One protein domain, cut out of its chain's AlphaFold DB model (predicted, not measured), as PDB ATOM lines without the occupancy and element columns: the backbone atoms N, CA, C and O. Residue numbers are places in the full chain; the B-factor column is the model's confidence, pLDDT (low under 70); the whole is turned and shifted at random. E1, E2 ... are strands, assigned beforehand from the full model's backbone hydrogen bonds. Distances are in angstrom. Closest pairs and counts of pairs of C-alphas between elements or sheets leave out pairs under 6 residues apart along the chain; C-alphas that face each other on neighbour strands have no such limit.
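What this domain is: This is residues 169 to 273 of the 273 residues of an uncharacterized protein of Bifidobacterium longum subsp. infantis (UniProt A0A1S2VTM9). The domain is a sandwich of two antiparallel sheets, a four-stranded one of E1, E2, E7 and E4 and a three-stranded one of E3, E6 and E5, with their strands crossed at 35 degrees. From one end of this body the long loop of residues 198 to 215 reaches outward, its C-alphas 10 to 33 A from the mean of all C-alphas. The printed part has 105 residues, with no named helix and seven named strands, E1 to E7 in order along the chain; it is all strand by class, though under half of the residues, 51, are in named elements. The sheet orders are E1 - E2 - E7 - E4 and E3 - E6 - E5. The whole is only just compact, close to loose, with a radius of gyration of the C-alphas of 15.0 A, and elongated, spanning 51 by 31 by 21 A.

Where its parts are: In the larger sheet, E1 is residues 180 to 185, 17.0 A long from its first C-alpha at (141.556, 107.302, 143.449). E2 is residues 191 to 197, 19.2 A; E7, residues 265 to 272, is 22.6 A long and ends with C-alpha 272 at (118.491, 107.483, 145.277); E4 is residues 231 to 236. In the other sheet, E3 is residues 216 to 225, 25.3 A, E6 is residues 254 to 263, 24.7 A, and E5 is residues 248 to 251.

How they stand to each other: E1 and E2 form an antiparallel hairpin, with N 182 and O 195 2.9 A apart, within hydrogen-bond range. E2 and E7 are antiparallel, with N 194 and O 268 at 2.8 A. E7 and E4 are antiparallel, with N 269 and O 235 at 2.9 A. This sheet is twisted, its C-alphas up to 4.2 A off its best plane. In the second sheet E3 and E6 are antiparallel, with N 222 and O 257 at 3.0 A; E3 bends by 66 degrees at residue 219 and E6 by 63 degrees at residue 260. E5 and E6 form an antiparallel hairpin, with N 249 and O 256 at 2.9 A. Between the sheets, the closest C-alphas of E2 and E6, those of Cys 196 and Ile 262, are 7.0 A apart. E4 and E6 are near each other, with 8 pairs of C-alphas within 10 A. Residues 169 to 170 pair antiparallel with residues 222 to 223 of E3.

The domain as a whole: The C-alphas farthest apart, those of Ala 206 and Lys 273, are 51.8 A apart. The links E2 to E3, 18 residues, and E4 to E5, 11 residues, are long. The printed part has no cut, its mean pLDDT is 93.7, and no printed residue is under 70.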
ATOM      1  N   ARG A 169     133.839 111.342 136.915       93.56
ATOM      2  CA  ARG A 169     134.901 112.225 136.433       93.56
ATOM      3  C   ARG A 169     135.434 113.050 137.594       93.56
ATOM      4  O   ARG A 169     134.678 113.441 138.480       93.56
ATOM      5  N   LYS A 170     136.736 113.314 137.584       93.44
ATOM      6  CA  LYS A 170     137.362 114.291 138.478       93.44
ATOM      7  C   LYS A 170     137.399 115.629 137.755       93.44
ATOM      8  O   LYS A 170     137.640 115.652 136.551       93.44
ATOM      9  N   ASP A 171     137.165 116.716 138.475       89.31
ATOM     10  CA  ASP A 171     137.429 118.049 137.940       89.31
ATOM     11  C   ASP A 171     138.939 118.309 138.006       89.31
ATOM     12  O   ASP A 171     139.502 118.460 139.096       89.31
ATOM     13  N   ASP A 172     139.596 118.323 136.844       75.56
ATOM     14  CA  ASP A 172     141.053 118.451 136.713       75.56
ATOM     15  C   ASP A 172     141.609 119.745 137.341       75.56
ATOM     16  O   ASP A 172     142.777 119.773 137.728       75.56
ATOM     17  N   GLY A 173     140.801 120.807 137.466       80.94
ATOM     18  CA  GLY A 173     141.229 122.083 138.058       80.94
ATOM     19  C   GLY A 173     141.191 122.118 139.588       80.94
ATOM     20  O   GLY A 173     141.853 122.950 140.207       80.94
ATOM     21  N   HIS A 174     140.432 121.212 140.205       81.75
ATOM     22  CA  HIS A 174     140.127 121.237 141.639       81.75
ATOM     23  C   HIS A 174     140.416 119.914 142.353       81.75
ATOM     24  O   HIS A 174     140.244 119.813 143.566       81.75
ATOM     25  N   THR A 175     140.872 118.897 141.623       90.06
ATOM     26  CA  THR A 175     141.081 117.558 142.173       90.06
ATOM     27  C   THR A 175     142.504 117.092 141.960       90.06
ATOM     28  O   THR A 175     143.039 117.125 140.851       90.06
ATOM     29  N   VAL A 176     143.122 116.579 143.019       92.38
ATOM     30  CA  VAL A 176     144.480 116.048 142.915       92.38
ATOM     31  C   VAL A 176     144.509 114.813 142.008       92.38
ATOM     32  O   VAL A 176     143.697 113.889 142.114       92.38
ATOM     33  N   SER A 177     145.492 114.757 141.104       89.19
ATOM     34  CA  SER A 177     145.595 113.667 140.120       89.19
ATOM     35  C   SER A 177     145.701 112.281 140.773       89.19
ATOM     36  O   SER A 177     145.194 111.306 140.218       89.19
ATOM     37  N   GLY A 178     146.313 112.204 141.960       91.56
ATOM     38  CA  GLY A 178     146.493 110.972 142.730       91.56
ATOM     39  C   GLY A 178     145.267 110.495 143.514       91.56
ATOM     40  O   GLY A 178     145.337 109.421 144.095       91.56
ATOM     41  N   LEU A 179     144.161 111.253 143.550       95.44
ATOM     42  CA  LEU A 179     142.926 110.790 144.184       95.44
ATOM     43  C   LEU A 179     142.342 109.626 143.377       95.44
ATOM     44  O   LEU A 179     141.987 109.793 142.203       95.44
ATOM     45  N   GLU A 180     142.229 108.465 144.012       95.94
ATOM     46  CA  GLU A 180     141.556 107.302 143.449       95.94
ATOM     47  C   GLU A 180     140.067 107.359 143.780       95.94
ATOM     48  O   GLU A 180     139.678 107.580 144.929       95.94
ATOM     49  N   VAL A 181     139.235 107.149 142.758       96.94
ATOM     50  CA  VAL A 181     137.778 107.130 142.884       96.94
ATOM     51  C   VAL A 181     137.223 105.835 142.308       96.94
ATOM     52  O   VAL A 181     137.588 105.431 141.203       96.94
ATOM     53  N   GLN A 182     136.338 105.170 143.048       97.19
ATOM     54  CA  GLN A 182     135.654 103.961 142.590       97.19
ATOM     55  C   GLN A 182     134.170 104.052 142.923       97.19
ATOM     56  O   GLN A 182     133.797 104.153 144.089       97.19
ATOM     57  N   LEU A 183     133.317 103.979 141.904       97.12
ATOM     58  CA  LEU A 183     131.869 103.970 142.086       97.12
ATOM     59  C   LEU A 183     131.347 102.540 142.161       97.12
ATOM     60  O   LEU A 183     131.676 101.696 141.326       97.12
ATOM     61  N   ARG A 184     130.492 102.280 143.144       95.75
ATOM     62  CA  ARG A 184     129.774 101.016 143.306       95.75
ATOM     63  C   ARG A 184     128.289 101.301 143.448       95.75
ATOM     64  O   ARG A 184     127.910 102.291 144.057       95.75
ATOM     65  N   ARG A 185     127.443 100.412 142.935       94.19
ATOM     66  CA  ARG A 185     126.023 100.403 143.299       94.19
ATOM     67  C   ARG A 185     125.840  99.484 144.497       94.19
ATOM     68  O   ARG A 185     126.333  98.356 144.479       94.19
ATOM     69  N   SER A 186     125.167  99.968 145.532       89.81
ATOM     70  CA  SER A 186     124.776  99.123 146.654       89.81
ATOM     71  C   SER A 186     123.650  98.189 146.206       89.81
ATOM     72  O   SER A 186     122.700  98.618 145.560       89.81
ATOM     73  N   GLY A 187     123.773  96.892 146.494       76.31
ATOM     74  CA  GLY A 187     122.724  95.914 146.177       76.31
ATOM     75  C   GLY A 187     121.611  95.861 147.228       76.31
ATOM     76  O   GLY A 187     120.499  95.450 146.924       76.31
ATOM     77  N   SER A 188     121.908  96.267 148.467       78.69
ATOM     78  CA  SER A 188     120.972  96.245 149.599       78.69
ATOM     79  C   SER A 188     120.297  97.591 149.860       78.69
ATOM     80  O   SER A 188     119.314  97.652 150.593       78.69
ATOM     81  N   ARG A 189     120.826  98.670 149.279       77.31
ATOM     82  CA  ARG A 189     120.282 100.029 149.355       77.31
ATOM     83  C   ARG A 189     120.148 100.567 147.941       77.31
ATOM     84  O   ARG A 189     121.003 100.275 147.111       77.31
ATOM     85  N   ASN A 190     119.133 101.379 147.668       91.88
ATOM     86  CA  ASN A 190     119.051 102.101 146.400       91.88
ATOM     87  C   ASN A 190     120.032 103.288 146.420       91.88
ATOM     88  O   ASN A 190     119.631 104.439 146.497       91.88
ATOM     89  N   SER A 191     121.335 103.006 146.455       95.62
ATOM     90  CA  SER A 191     122.370 104.034 146.569       95.62
ATOM     91  C   SER A 191     123.613 103.720 145.744       95.62
ATOM     92  O   SER A 191     123.919 102.564 145.420       95.62
ATOM     93  N   LEU A 192     124.338 104.779 145.394       97.50
ATOM     94  CA  LEU A 192     125.674 104.712 144.817       97.50
ATOM     95  C   LEU A 192     126.701 105.059 145.894       97.50
ATOM     96  O   LEU A 192     126.535 106.015 146.641       97.50
ATOM     97  N   MET A 193     127.772 104.281 145.954       97.31
ATOM     98  CA  MET A 193     128.875 104.433 146.893       97.31
ATOM     99  C   MET A 193     130.113 104.857 146.113       97.31
ATOM    100  O   MET A 193     130.682 104.060 145.359       97.31
ATOM    101  N   LEU A 194     130.520 106.110 146.274       98.12
ATOM    102  CA  LEU A 194     131.761 106.632 145.725       98.12
ATOM    103  C   LEU A 194     132.865 106.495 146.771       98.12
ATOM    104  O   LEU A 194     132.916 107.234 147.749       98.12
ATOM    105  N   HIS A 195     133.754 105.538 146.552       98.06
ATOM    106  CA  HIS A 195     134.944 105.341 147.364       98.06
ATOM    107  C   HIS A 195     136.034 106.309 146.908       98.06
ATOM    108  O   HIS A 195     136.411 106.285 145.737       98.06
ATOM    109  N   CYS A 196     136.553 107.108 147.832       98.00
ATOM    110  CA  CYS A 196     137.595 108.100 147.606       98.00
ATOM    111  C   CYS A 196     138.819 107.739 148.450       98.00
ATOM    112  O   CYS A 196     138.725 107.687 149.674       98.00
ATOM    113  N   LEU A 197     139.967 107.491 147.820       96.94
ATOM    114  CA  LEU A 197     141.191 107.061 148.497       96.94
ATOM    115  C   LEU A 197     142.370 107.947 148.085       96.94
ATOM    116  O   LEU A 197     142.660 108.094 146.898       96.94
ATOM    117  N   TYR A 198     143.071 108.512 149.065       96.88
ATOM    118  CA  TYR A 198     144.289 109.274 148.833       96.88
ATOM    119  C   TYR A 198     145.346 109.001 149.899       96.88
ATOM    120  O   TYR A 198     145.233 109.421 151.049       96.88
ATOM    121  N   TYR A 199     146.412 108.337 149.468       95.31
ATOM    122  CA  TYR A 199     147.632 108.145 150.235       95.31
ATOM    123  C   TYR A 199     148.817 108.467 149.321       95.31
ATOM    124  O   TYR A 199     149.046 107.738 148.353       95.31
ATOM    125  N   PRO A 200     149.549 109.569 149.558       92.38
ATOM    126  CA  PRO A 200     150.646 109.949 148.684       92.38
ATOM    127  C   PRO A 200     151.807 108.960 148.824       92.38
ATOM    128  O   PRO A 200     152.404 108.820 149.889       92.38
ATOM    129  N   CYS A 201     152.155 108.299 147.723       90.31
ATOM    130  CA  CYS A 201     153.355 107.476 147.653       90.31
ATOM    131  C   CYS A 201     154.597 108.362 147.527       90.31
ATOM    132  O   CYS A 201     154.674 109.220 146.644       90.31
ATOM    133  N   LYS A 202     155.609 108.101 148.353       89.56
ATOM    134  CA  LYS A 202     156.921 108.748 148.282       89.56
ATOM    135  C   LYS A 202     157.989 107.739 147.898       89.56
ATOM    136  O   LYS A 202     157.944 106.578 148.296       89.56
ATOM    137  N   LYS A 203     158.992 108.183 147.142       89.38
ATOM    138  CA  LYS A 203     160.203 107.392 146.888       89.38
ATOM    139  C   LYS A 203     161.295 107.786 147.878       89.38
ATOM    140  O   LYS A 203     162.312 108.354 147.495       89.38
ATOM    141  N   SER A 204     161.051 107.517 149.157       87.88
ATOM    142  CA  SER A 204     161.999 107.824 150.237       87.88
ATOM    143  C   SER A 204     163.077 106.742 150.405       87.88
ATOM    144  O   SER A 204     164.098 106.983 151.042       87.88
ATOM    145  N   ALA A 205     162.877 105.552 149.824       90.25
ATOM    146  CA  ALA A 205     163.816 104.434 149.864       90.25
ATOM    147  C   ALA A 205     164.365 104.106 148.465       90.25
ATOM    148  O   ALA A 205     163.679 104.262 147.455       90.25
ATOM    149  N   ALA A 206     165.601 103.594 148.401       91.25
ATOM    150  CA  ALA A 206     166.282 103.297 147.136       91.25
ATOM    151  C   ALA A 206     165.522 102.288 146.253       91.25
ATOM    152  O   ALA A 206     165.503 102.421 145.030       91.25
ATOM    153  N   ASN A 207     164.872 101.302 146.878       92.38
ATOM    154  CA  ASN A 207     164.332 100.128 146.187       92.38
ATOM    155  C   ASN A 207     162.802  99.997 146.253       92.38
ATOM    156  O   ASN A 207     162.264  99.049 145.684       92.38
ATOM    157  N   LEU A 208     162.090 100.893 146.942       90.88
ATOM    158  CA  LEU A 208     160.633 100.811 147.080       90.88
ATOM    159  C   LEU A 208     159.990 102.183 147.297       90.88
ATOM    160  O   LEU A 208     160.631 103.119 147.775       90.88
ATOM    161  N   TYR A 209     158.706 102.270 146.957       89.31
ATOM    162  CA  TYR A 209     157.848 103.391 147.329       89.31
ATOM    163  C   TYR A 209     157.235 103.128 148.706       89.31
ATOM    164  O   TYR A 209     156.836 102.002 149.004       89.31
ATOM    165  N   THR A 210     157.161 104.163 149.533       91.88
ATOM    166  CA  THR A 210     156.565 104.127 150.869       91.88
ATOM    167  C   THR A 210     155.298 104.968 150.915       91.88
ATOM    168  O   THR A 210     155.165 105.960 150.198       91.88
ATOM    169  N   ILE A 211     154.385 104.579 151.799       91.88
ATOM    170  CA  ILE A 211     153.289 105.417 152.283       91.88
ATOM    171  C   ILE A 211     153.566 105.603 153.772       91.88
ATOM    172  O   ILE A 211     153.354 104.686 154.561       91.88
ATOM    173  N   ASP A 212     154.133 106.746 154.138       89.62
ATOM    174  CA  ASP A 212     154.533 107.077 155.511       89.62
ATOM    175  C   ASP A 212     153.660 108.173 156.137       89.62
ATOM    176  O   ASP A 212     153.669 108.353 157.353       89.62
ATOM    177  N   GLU A 213     152.866 108.865 155.321       89.44
ATOM    178  CA  GLU A 213     152.021 109.971 155.745       89.44
ATOM    179  C   GLU A 213     150.586 109.825 155.248       89.44
ATOM    180  O   GLU A 213     150.296 109.317 154.161       89.44
ATOM    181  N   LYS A 214     149.677 110.347 156.066       93.06
ATOM    182  CA  LYS A 214     148.274 110.544 155.737       93.06
ATOM    183  C   LYS A 214     148.051 112.042 155.570       93.06
ATOM    184  O   LYS A 214     148.166 112.788 156.539       93.06
ATOM    185  N   VAL A 215     147.753 112.472 154.347       93.88
ATOM    186  CA  VAL A 215     147.521 113.885 154.030       93.88
ATOM    187  C   VAL A 215     146.036 114.082 153.739       93.88
ATOM    188  O   VAL A 215     145.537 113.473 152.790       93.88
ATOM    189  N   PRO A 216     145.316 114.900 154.527       95.56
ATOM    190  CA  PRO A 216     143.923 115.188 154.242       95.56
ATOM    191  C   PRO A 216     143.808 116.056 152.985       95.56
ATOM    192  O   PRO A 216     144.525 117.044 152.829       95.56
ATOM    193  N   LEU A 217     142.881 115.691 152.106       96.44
ATOM    194  CA  LEU A 217     142.431 116.541 151.010       96.44
ATOM    195  C   LEU A 217     141.152 117.259 151.418       96.44
ATOM    196  O   LEU A 217     140.334 116.692 152.144       96.44
ATOM    197  N   PHE A 218     140.969 118.468 150.904       95.50
ATOM    198  CA  PHE A 218     139.779 119.283 151.117       95.50
ATOM    199  C   PHE A 218     139.217 119.729 149.772       95.50
ATOM    200  O   PHE A 218     139.978 119.862 148.813       95.50
ATOM    201  N   ASP A 219     137.905 119.926 149.709       94.12
ATOM    202  CA  ASP A 219     137.199 120.501 148.556       94.12
ATOM    203  C   ASP A 219     137.524 119.830 147.207       94.12
ATOM    204  O   ASP A 219     137.873 120.479 146.218       94.12
ATOM    205  N   GLN A 220     137.461 118.496 147.176       96.06
ATOM    206  CA  GLN A 220     137.735 117.716 145.966       96.06
ATOM    207  C   GLN A 220     136.463 117.574 145.129       96.06
ATOM    208  O   GLN A 220     135.465 117.025 145.596       96.06
ATOM    209  N   ARG A 221     136.504 118.035 143.876       96.06
ATOM    210  CA  ARG A 221     135.327 118.079 143.001       96.06
ATOM    211  C   ARG A 221     135.226 116.863 142.093       96.06
ATOM    212  O   ARG A 221     136.094 116.588 141.265       96.06
ATOM    213  N   VAL A 222     134.116 116.147 142.211       96.69
ATOM    214  CA  VAL A 222     133.849 114.933 141.440       96.69
ATOM    215  C   VAL A 222     132.458 114.992 140.836       96.69
ATOM    216  O   VAL A 222     131.510 115.449 141.463       96.69
ATOM    217  N   ARG A 223     132.333 114.490 139.614       95.81
ATOM    218  CA  ARG A 223     131.073 114.377 138.891       95.81
ATOM    219  C   ARG A 223     130.681 112.907 138.814       95.81
ATOM    220  O   ARG A 223     131.463 112.103 138.309       95.81
ATOM    221  N   VAL A 224     129.488 112.550 139.287       97.62
ATOM    222  CA  VAL A 224     128.975 111.168 139.327       97.62
ATOM    223  C   VAL A 224     127.728 111.050 138.457       97.62
ATOM    224  O   VAL A 224     126.782 111.806 138.639       97.62
ATOM    225  N   TYR A 225     127.709 110.115 137.509       96.44
ATOM    226  CA  TYR A 225     126.535 109.864 136.675       96.44
ATOM    227  C   TYR A 225     125.476 109.094 137.462       96.44
ATOM    228  O   TYR A 225     125.735 107.985 137.938       96.44
ATOM    229  N   VAL A 226     124.279 109.663 137.548       95.75
ATOM    230  CA  VAL A 226     123.107 109.073 138.212       95.75
ATOM    231  C   VAL A 226     121.942 108.832 137.245       95.75
ATOM    232  O   VAL A 226     120.987 108.144 137.600       95.75
ATOM    233  N   GLY A 227     122.044 109.314 136.001       94.38
ATOM    234  CA  GLY A 227     120.982 109.203 135.002       94.38
ATOM    235  C   GLY A 227     119.741 109.979 135.430       94.38
ATOM    236  O   GLY A 227     119.859 111.099 135.913       94.38
ATOM    237  N   ASP A 228     118.569 109.367 135.285       94.00
ATOM    238  CA  ASP A 228     117.283 109.992 135.625       94.00
ATOM    239  C   ASP A 228     116.884 109.791 137.102       94.00
ATOM    240  O   ASP A 228     115.749 110.069 137.484       94.00
ATOM    241  N   ALA A 229     117.782 109.256 137.939       92.81
ATOM    242  CA  ALA A 229     117.492 109.008 139.347       92.81
ATOM    243  C   ALA A 229     117.439 110.315 140.154       92.81
ATOM    244  O   ALA A 229     118.326 111.163 140.045       92.81
ATOM    245  N   GLU A 230     116.436 110.444 141.024       93.38
ATOM    246  CA  GLU A 230     116.362 111.547 141.983       93.38
ATOM    247  C   GLU A 230     117.248 111.274 143.201       93.38
ATOM    248  O   GLU A 230     117.225 110.182 143.772       93.38
ATOM    249  N   ILE A 231     117.996 112.289 143.635       96.12
ATOM    250  CA  ILE A 231     118.814 112.219 144.848       96.12
ATOM    251  C   ILE A 231     117.921 112.424 146.072       96.12
ATOM    252  O   ILE A 231     117.214 113.423 146.186       96.12
ATOM    253  N   GLU A 232     117.953 111.464 146.993       95.31
ATOM    254  CA  GLU A 232     117.301 111.567 148.301       95.31
ATOM    255  C   GLU A 232     118.217 112.258 149.316       95.31
ATOM    256  O   GLU A 232     117.786 113.129 150.064       95.31
ATOM    257  N   SER A 233     119.491 111.860 149.360       96.25
ATOM    258  CA  SER A 233     120.496 112.492 150.215       96.25
ATOM    259  C   SER A 233     121.908 112.154 149.752       96.25
ATOM    260  O   SER A 233     122.134 111.139 149.090       96.25
ATOM    261  N   VAL A 234     122.869 112.992 150.140       97.88
ATOM    262  CA  VAL A 234     124.299 112.738 149.947       97.88
ATOM    263  C   VAL A 234     124.977 112.743 151.313       97.88
ATOM    264  O   VAL A 234     124.783 113.669 152.101       97.88
ATOM    265  N   ARG A 235     125.757 111.707 151.627       97.44
ATOM    266  CA  ARG A 235     126.377 111.538 152.949       97.44
ATOM    267  C   ARG A 235     127.848 111.165 152.837       97.44
ATOM    268  O   ARG A 235     128.195 110.234 152.118       97.44
ATOM    269  N   ALA A 236     128.686 111.836 153.617       97.69
ATOM    270  CA  ALA A 236     130.054 111.425 153.885       97.69
ATOM    271  C   ALA A 236     130.033 110.388 155.021       97.69
ATOM    272  O   ALA A 236     129.804 110.703 156.193       97.69
ATOM    273  N   VAL A 237     130.138 109.112 154.655       97.00
ATOM    274  CA  VAL A 237     129.770 107.989 155.525       97.00
ATOM    275  C   VAL A 237     130.711 107.867 156.718       97.00
ATOM    276  O   VAL A 237     130.240 107.603 157.823       97.00
ATOM    277  N   ARG A 238     132.027 108.048 156.537       96.88
ATOM    278  CA  ARG A 238     132.984 107.858 157.636       96.88
ATOM    279  C   ARG A 238     133.052 109.054 158.579       96.88
ATOM    280  O   ARG A 238     133.365 108.845 159.748       96.88
ATOM    281  N   GLN A 239     132.742 110.266 158.119       95.19
ATOM    282  CA  GLN A 239     132.526 111.420 159.005       95.19
ATOM    283  C   GLN A 239     131.155 111.357 159.684       95.19
ATOM    284  O   GLN A 239     130.972 111.955 160.739       95.19
ATOM    285  N   GLY A 240     130.193 110.633 159.104       95.31
ATOM    286  CA  GLY A 240     128.815 110.604 159.589       95.31
ATOM    287  C   GLY A 240     128.042 111.887 159.275       95.31
ATOM    288  O   GLY A 240     127.046 112.175 159.936       95.31
ATOM    289  N   GLU A 241     128.478 112.644 158.269       95.06
ATOM    290  CA  GLU A 241     127.949 113.967 157.930       95.06
ATOM    291  C   GLU A 241     127.085 113.914 156.668       95.06
ATOM    292  O   GLU A 241     127.423 113.248 155.688       95.06
ATOM    293  N   VAL A 242     125.960 114.630 156.677       96.94
ATOM    294  CA  VAL A 242     125.154 114.860 155.470       96.94
ATOM    295  C   VAL A 242     125.762 116.038 154.715       96.94
ATOM    296  O   VAL A 242     125.987 117.095 155.301       96.94
ATOM    297  N   ILE A 243     126.016 115.857 153.421       96.12
ATOM    298  CA  ILE A 243     126.484 116.926 152.540       96.12
ATOM    299  C   ILE A 243     125.272 117.779 152.165       96.12
ATOM    300  O   ILE A 243     124.256 117.257 151.699       96.12
ATOM    301  N   ALA A 244     125.358 119.085 152.413       94.44
ATOM    302  CA  ALA A 244     124.242 119.992 152.184       94.44
ATOM    303  C   ALA A 244     123.951 120.145 150.684       94.44
ATOM    304  O   ALA A 244     124.859 120.105 149.859       94.44
ATOM    305  N   GLU A 245     122.691 120.402 150.330       92.75
ATOM    306  CA  GLU A 245     122.257 120.587 148.931       92.75
ATOM    307  C   GLU A 245     122.970 121.737 148.207       92.75
ATOM    308  O   GLU A 245     123.029 121.754 146.988       92.75
ATOM    309  N   ARG A 246     123.549 122.693 148.941       91.56
ATOM    310  CA  ARG A 246     124.374 123.767 148.361       91.56
ATOM    311  C   ARG A 246     125.751 123.295 147.872       91.56
ATOM    312  O   ARG A 246     126.394 124.016 147.119       91.56
ATOM    313  N   ASP A 247     126.212 122.137 148.345       93.38
ATOM    314  CA  ASP A 247     127.556 121.598 148.096       93.38
ATOM    315  C   ASP A 247     127.563 120.564 146.955       93.38
ATOM    316  O   ASP A 247     128.596 119.957 146.652       93.38
ATOM    317  N   TYR A 248     126.418 120.375 146.293       96.38
ATOM    318  CA  TYR A 248     126.328 119.646 145.038       96.38
ATOM    319  C   TYR A 248     125.255 120.227 144.117       96.38
ATOM    320  O   TYR A 248     124.331 120.906 144.548       96.38
ATOM    321  N   THR A 249     125.369 119.952 142.823       96.25
ATOM    322  CA  THR A 249     124.335 120.298 141.838       96.25
ATOM    323  C   THR A 249     123.982 119.079 141.006       96.25
ATOM    324  O   THR A 249     124.812 118.189 140.827       96.25
ATOM    325  N   VAL A 250     122.741 119.025 140.524       95.62
ATOM    326  CA  VAL A 250     122.268 117.957 139.641       95.62
ATOM    327  C   VAL A 250     121.945 118.561 138.282       95.62
ATOM    328  O   VAL A 250     121.081 119.431 138.184       95.62
ATOM    329  N   ALA A 251     122.647 118.120 137.243       93.69
ATOM    330  CA  ALA A 251     122.458 118.587 135.873       93.69
ATOM    331  C   ALA A 251     122.851 117.489 134.880       93.69
ATOM    332  O   ALA A 251     123.809 116.755 135.110       93.69
ATOM    333  N   ASP A 252     122.113 117.358 133.775       92.81
ATOM    334  CA  ASP A 252     122.424 116.428 132.674       92.81
ATOM    335  C   ASP A 252     122.631 114.958 133.105       92.81
ATOM    336  O   ASP A 252     123.449 114.225 132.542       92.81
ATOM    337  N   GLY A 253     121.896 114.521 134.132       94.94
ATOM    338  CA  GLY A 253     122.002 113.179 134.716       94.94
ATOM    339  C   GLY A 253     123.263 112.951 135.555       94.94
ATOM    340  O   GLY A 253     123.627 111.807 135.841       94.94
ATOM    341  N   TYR A 254     123.943 114.025 135.943       97.06
ATOM    342  CA  TYR A 254     125.126 114.023 136.786       97.06
ATOM    343  C   TYR A 254     124.880 114.748 138.105       97.06
ATOM    344  O   TYR A 254     124.149 115.731 138.155       97.06
ATOM    345  N   VAL A 255     125.557 114.283 139.153       97.44
ATOM    346  CA  VAL A 255     125.750 115.008 140.408       97.44
ATOM    347  C   VAL A 255     127.172 115.558 140.421       97.44
ATOM    348  O   VAL A 255     128.131 114.785 140.488       97.44
ATOM    349  N   ASP A 256     127.307 116.876 140.346       96.38
ATOM    350  CA  ASP A 256     128.562 117.596 140.561       96.38
ATOM    351  C   ASP A 256     128.710 117.880 142.051       96.38
ATOM    352  O   ASP A 256     127.977 118.696 142.604       96.38
ATOM    353  N   LEU A 257     129.631 117.178 142.701       95.81
ATOM    354  CA  LEU A 257     129.788 117.138 144.148       95.81
ATOM    355  C   LEU A 257     131.107 117.779 144.577       95.81
ATOM    356  O   LEU A 257     132.170 117.425 144.059       95.81
ATOM    357  N   ASN A 258     131.052 118.629 145.603       95.50
ATOM    358  CA  ASN A 258     132.226 118.992 146.388       95.50
ATOM    359  C   ASN A 258     132.392 118.024 147.569       95.50
ATOM    360  O   ASN A 258     131.566 118.000 148.480       95.50
ATOM    361  N   VAL A 259     133.459 117.222 147.572       95.38
ATOM    362  CA  VAL A 259     133.804 116.364 148.710       95.38
ATOM    363  C   VAL A 259     134.586 117.203 149.726       95.38
ATOM    364  O   VAL A 259     135.738 117.551 149.449       95.38
ATOM    365  N   PRO A 260     134.013 117.510 150.905       93.56
ATOM    366  CA  PRO A 260     134.573 118.519 151.804       93.56
ATOM    367  C   PRO A 260     135.913 118.093 152.403       93.56
ATOM    368  O   PRO A 260     136.815 118.911 152.569       93.56
ATOM    369  N   LYS A 261     136.063 116.803 152.722       96.12
ATOM    370  CA  LYS A 261     137.286 116.262 153.309       96.12
ATOM    371  C   LYS A 261     137.465 114.793 152.954       96.12
ATOM    372  O   LYS A 261     136.555 113.992 153.133       96.12
ATOM    373  N   ILE A 262     138.671 114.428 152.536       97.19
ATOM    374  CA  ILE A 262     139.113 113.039 152.400       97.19
ATOM    375  C   ILE A 262     140.344 112.888 153.274       97.19
ATOM    376  O   ILE A 262     141.433 113.337 152.925       97.19
ATOM    377  N   ASP A 263     140.170 112.261 154.431       96.50
ATOM    378  CA  ASP A 263     141.271 111.986 155.343       96.50
ATOM    379  C   ASP A 263     141.739 110.544 155.146       96.50
ATOM    380  O   ASP A 263     141.322 109.621 155.857       96.50
ATOM    381  N   GLY A 264     142.598 110.346 154.144       96.00
ATOM    382  CA  GLY A 264     143.086 109.041 153.699       96.00
ATOM    383  C   GLY A 264     142.055 108.276 152.875       96.00
ATOM    384  O   GLY A 264     142.303 107.946 151.721       96.00
ATOM    385  N   TYR A 265     140.879 108.019 153.443       97.38
ATOM    386  CA  TYR A 265     139.807 107.298 152.768       97.38
ATOM    387  C   TYR A 265     138.437 107.791 153.210       97.38
ATOM    388  O   TYR A 265     138.194 107.923 154.409       97.38
ATOM    389  N   GLU A 266     137.547 107.976 152.238       97.94
ATOM    390  CA  GLU A 266     136.153 108.345 152.436       97.94
ATOM    391  C   GLU A 266     135.206 107.534 151.545       97.94
ATOM    392  O   GLU A 266     135.606 107.024 150.497       97.94
ATOM    393  N   ILE A 267     133.944 107.411 151.957       97.94
ATOM    394  CA  ILE A 267     132.852 106.909 151.126       97.94
ATOM    395  C   ILE A 267     131.769 107.978 151.077       97.94
ATOM    396  O   ILE A 267     131.209 108.343 152.108       97.94
ATOM    397  N   ILE A 268     131.432 108.430 149.873       98.12
ATOM    398  CA  ILE A 268     130.240 109.242 149.658       98.12
ATOM    399  C   ILE A 268     129.094 108.335 149.224       98.12
ATOM    400  O   ILE A 268     129.161 107.704 148.168       98.12
ATOM    401  N   GLU A 269     128.048 108.267 150.039       97.62
ATOM    402  CA  GLU A 269     126.786 107.617 149.694       97.62
ATOM    403  C   GLU A 269     125.871 108.645 149.022       97.62
ATOM    404  O   GLU A 269     125.531 109.660 149.628       97.62
ATOM    405  N   LEU A 270     125.475 108.377 147.779       97.75
ATOM    406  CA  LEU A 270     124.383 109.063 147.098       97.75
ATOM    407  C   LEU A 270     123.155 108.153 147.177       97.75
ATOM    408  O   LEU A 270     123.068 107.170 146.434       97.75
ATOM    409  N   SER A 271     122.237 108.444 148.096       96.62
ATOM    410  CA  SER A 271     120.951 107.747 148.180       96.62
ATOM    411  C   SER A 271     120.029 108.220 147.069       96.62
ATOM    412  O   SER A 271     119.907 109.422 146.826       96.62
ATOM    413  N   LEU A 272     119.392 107.266 146.399       94.81
ATOM    414  CA  LEU A 272     118.491 107.483 145.277       94.81
ATOM    415  C   LEU A 272     117.059 107.153 145.709       94.81
ATOM    416  O   LEU A 272     116.848 106.161 146.416       94.81
ATOM    417  N   LYS A 273     116.092 107.951 145.254       90.94
ATOM    418  CA  LYS A 273     114.665 107.657 145.450       90.94
ATOM    419  C   LYS A 273     114.199 106.462 144.617       90.94
ATOM    420  O   LYS A 273     114.823 106.164 143.569       90.94
TER     421      LYS A 273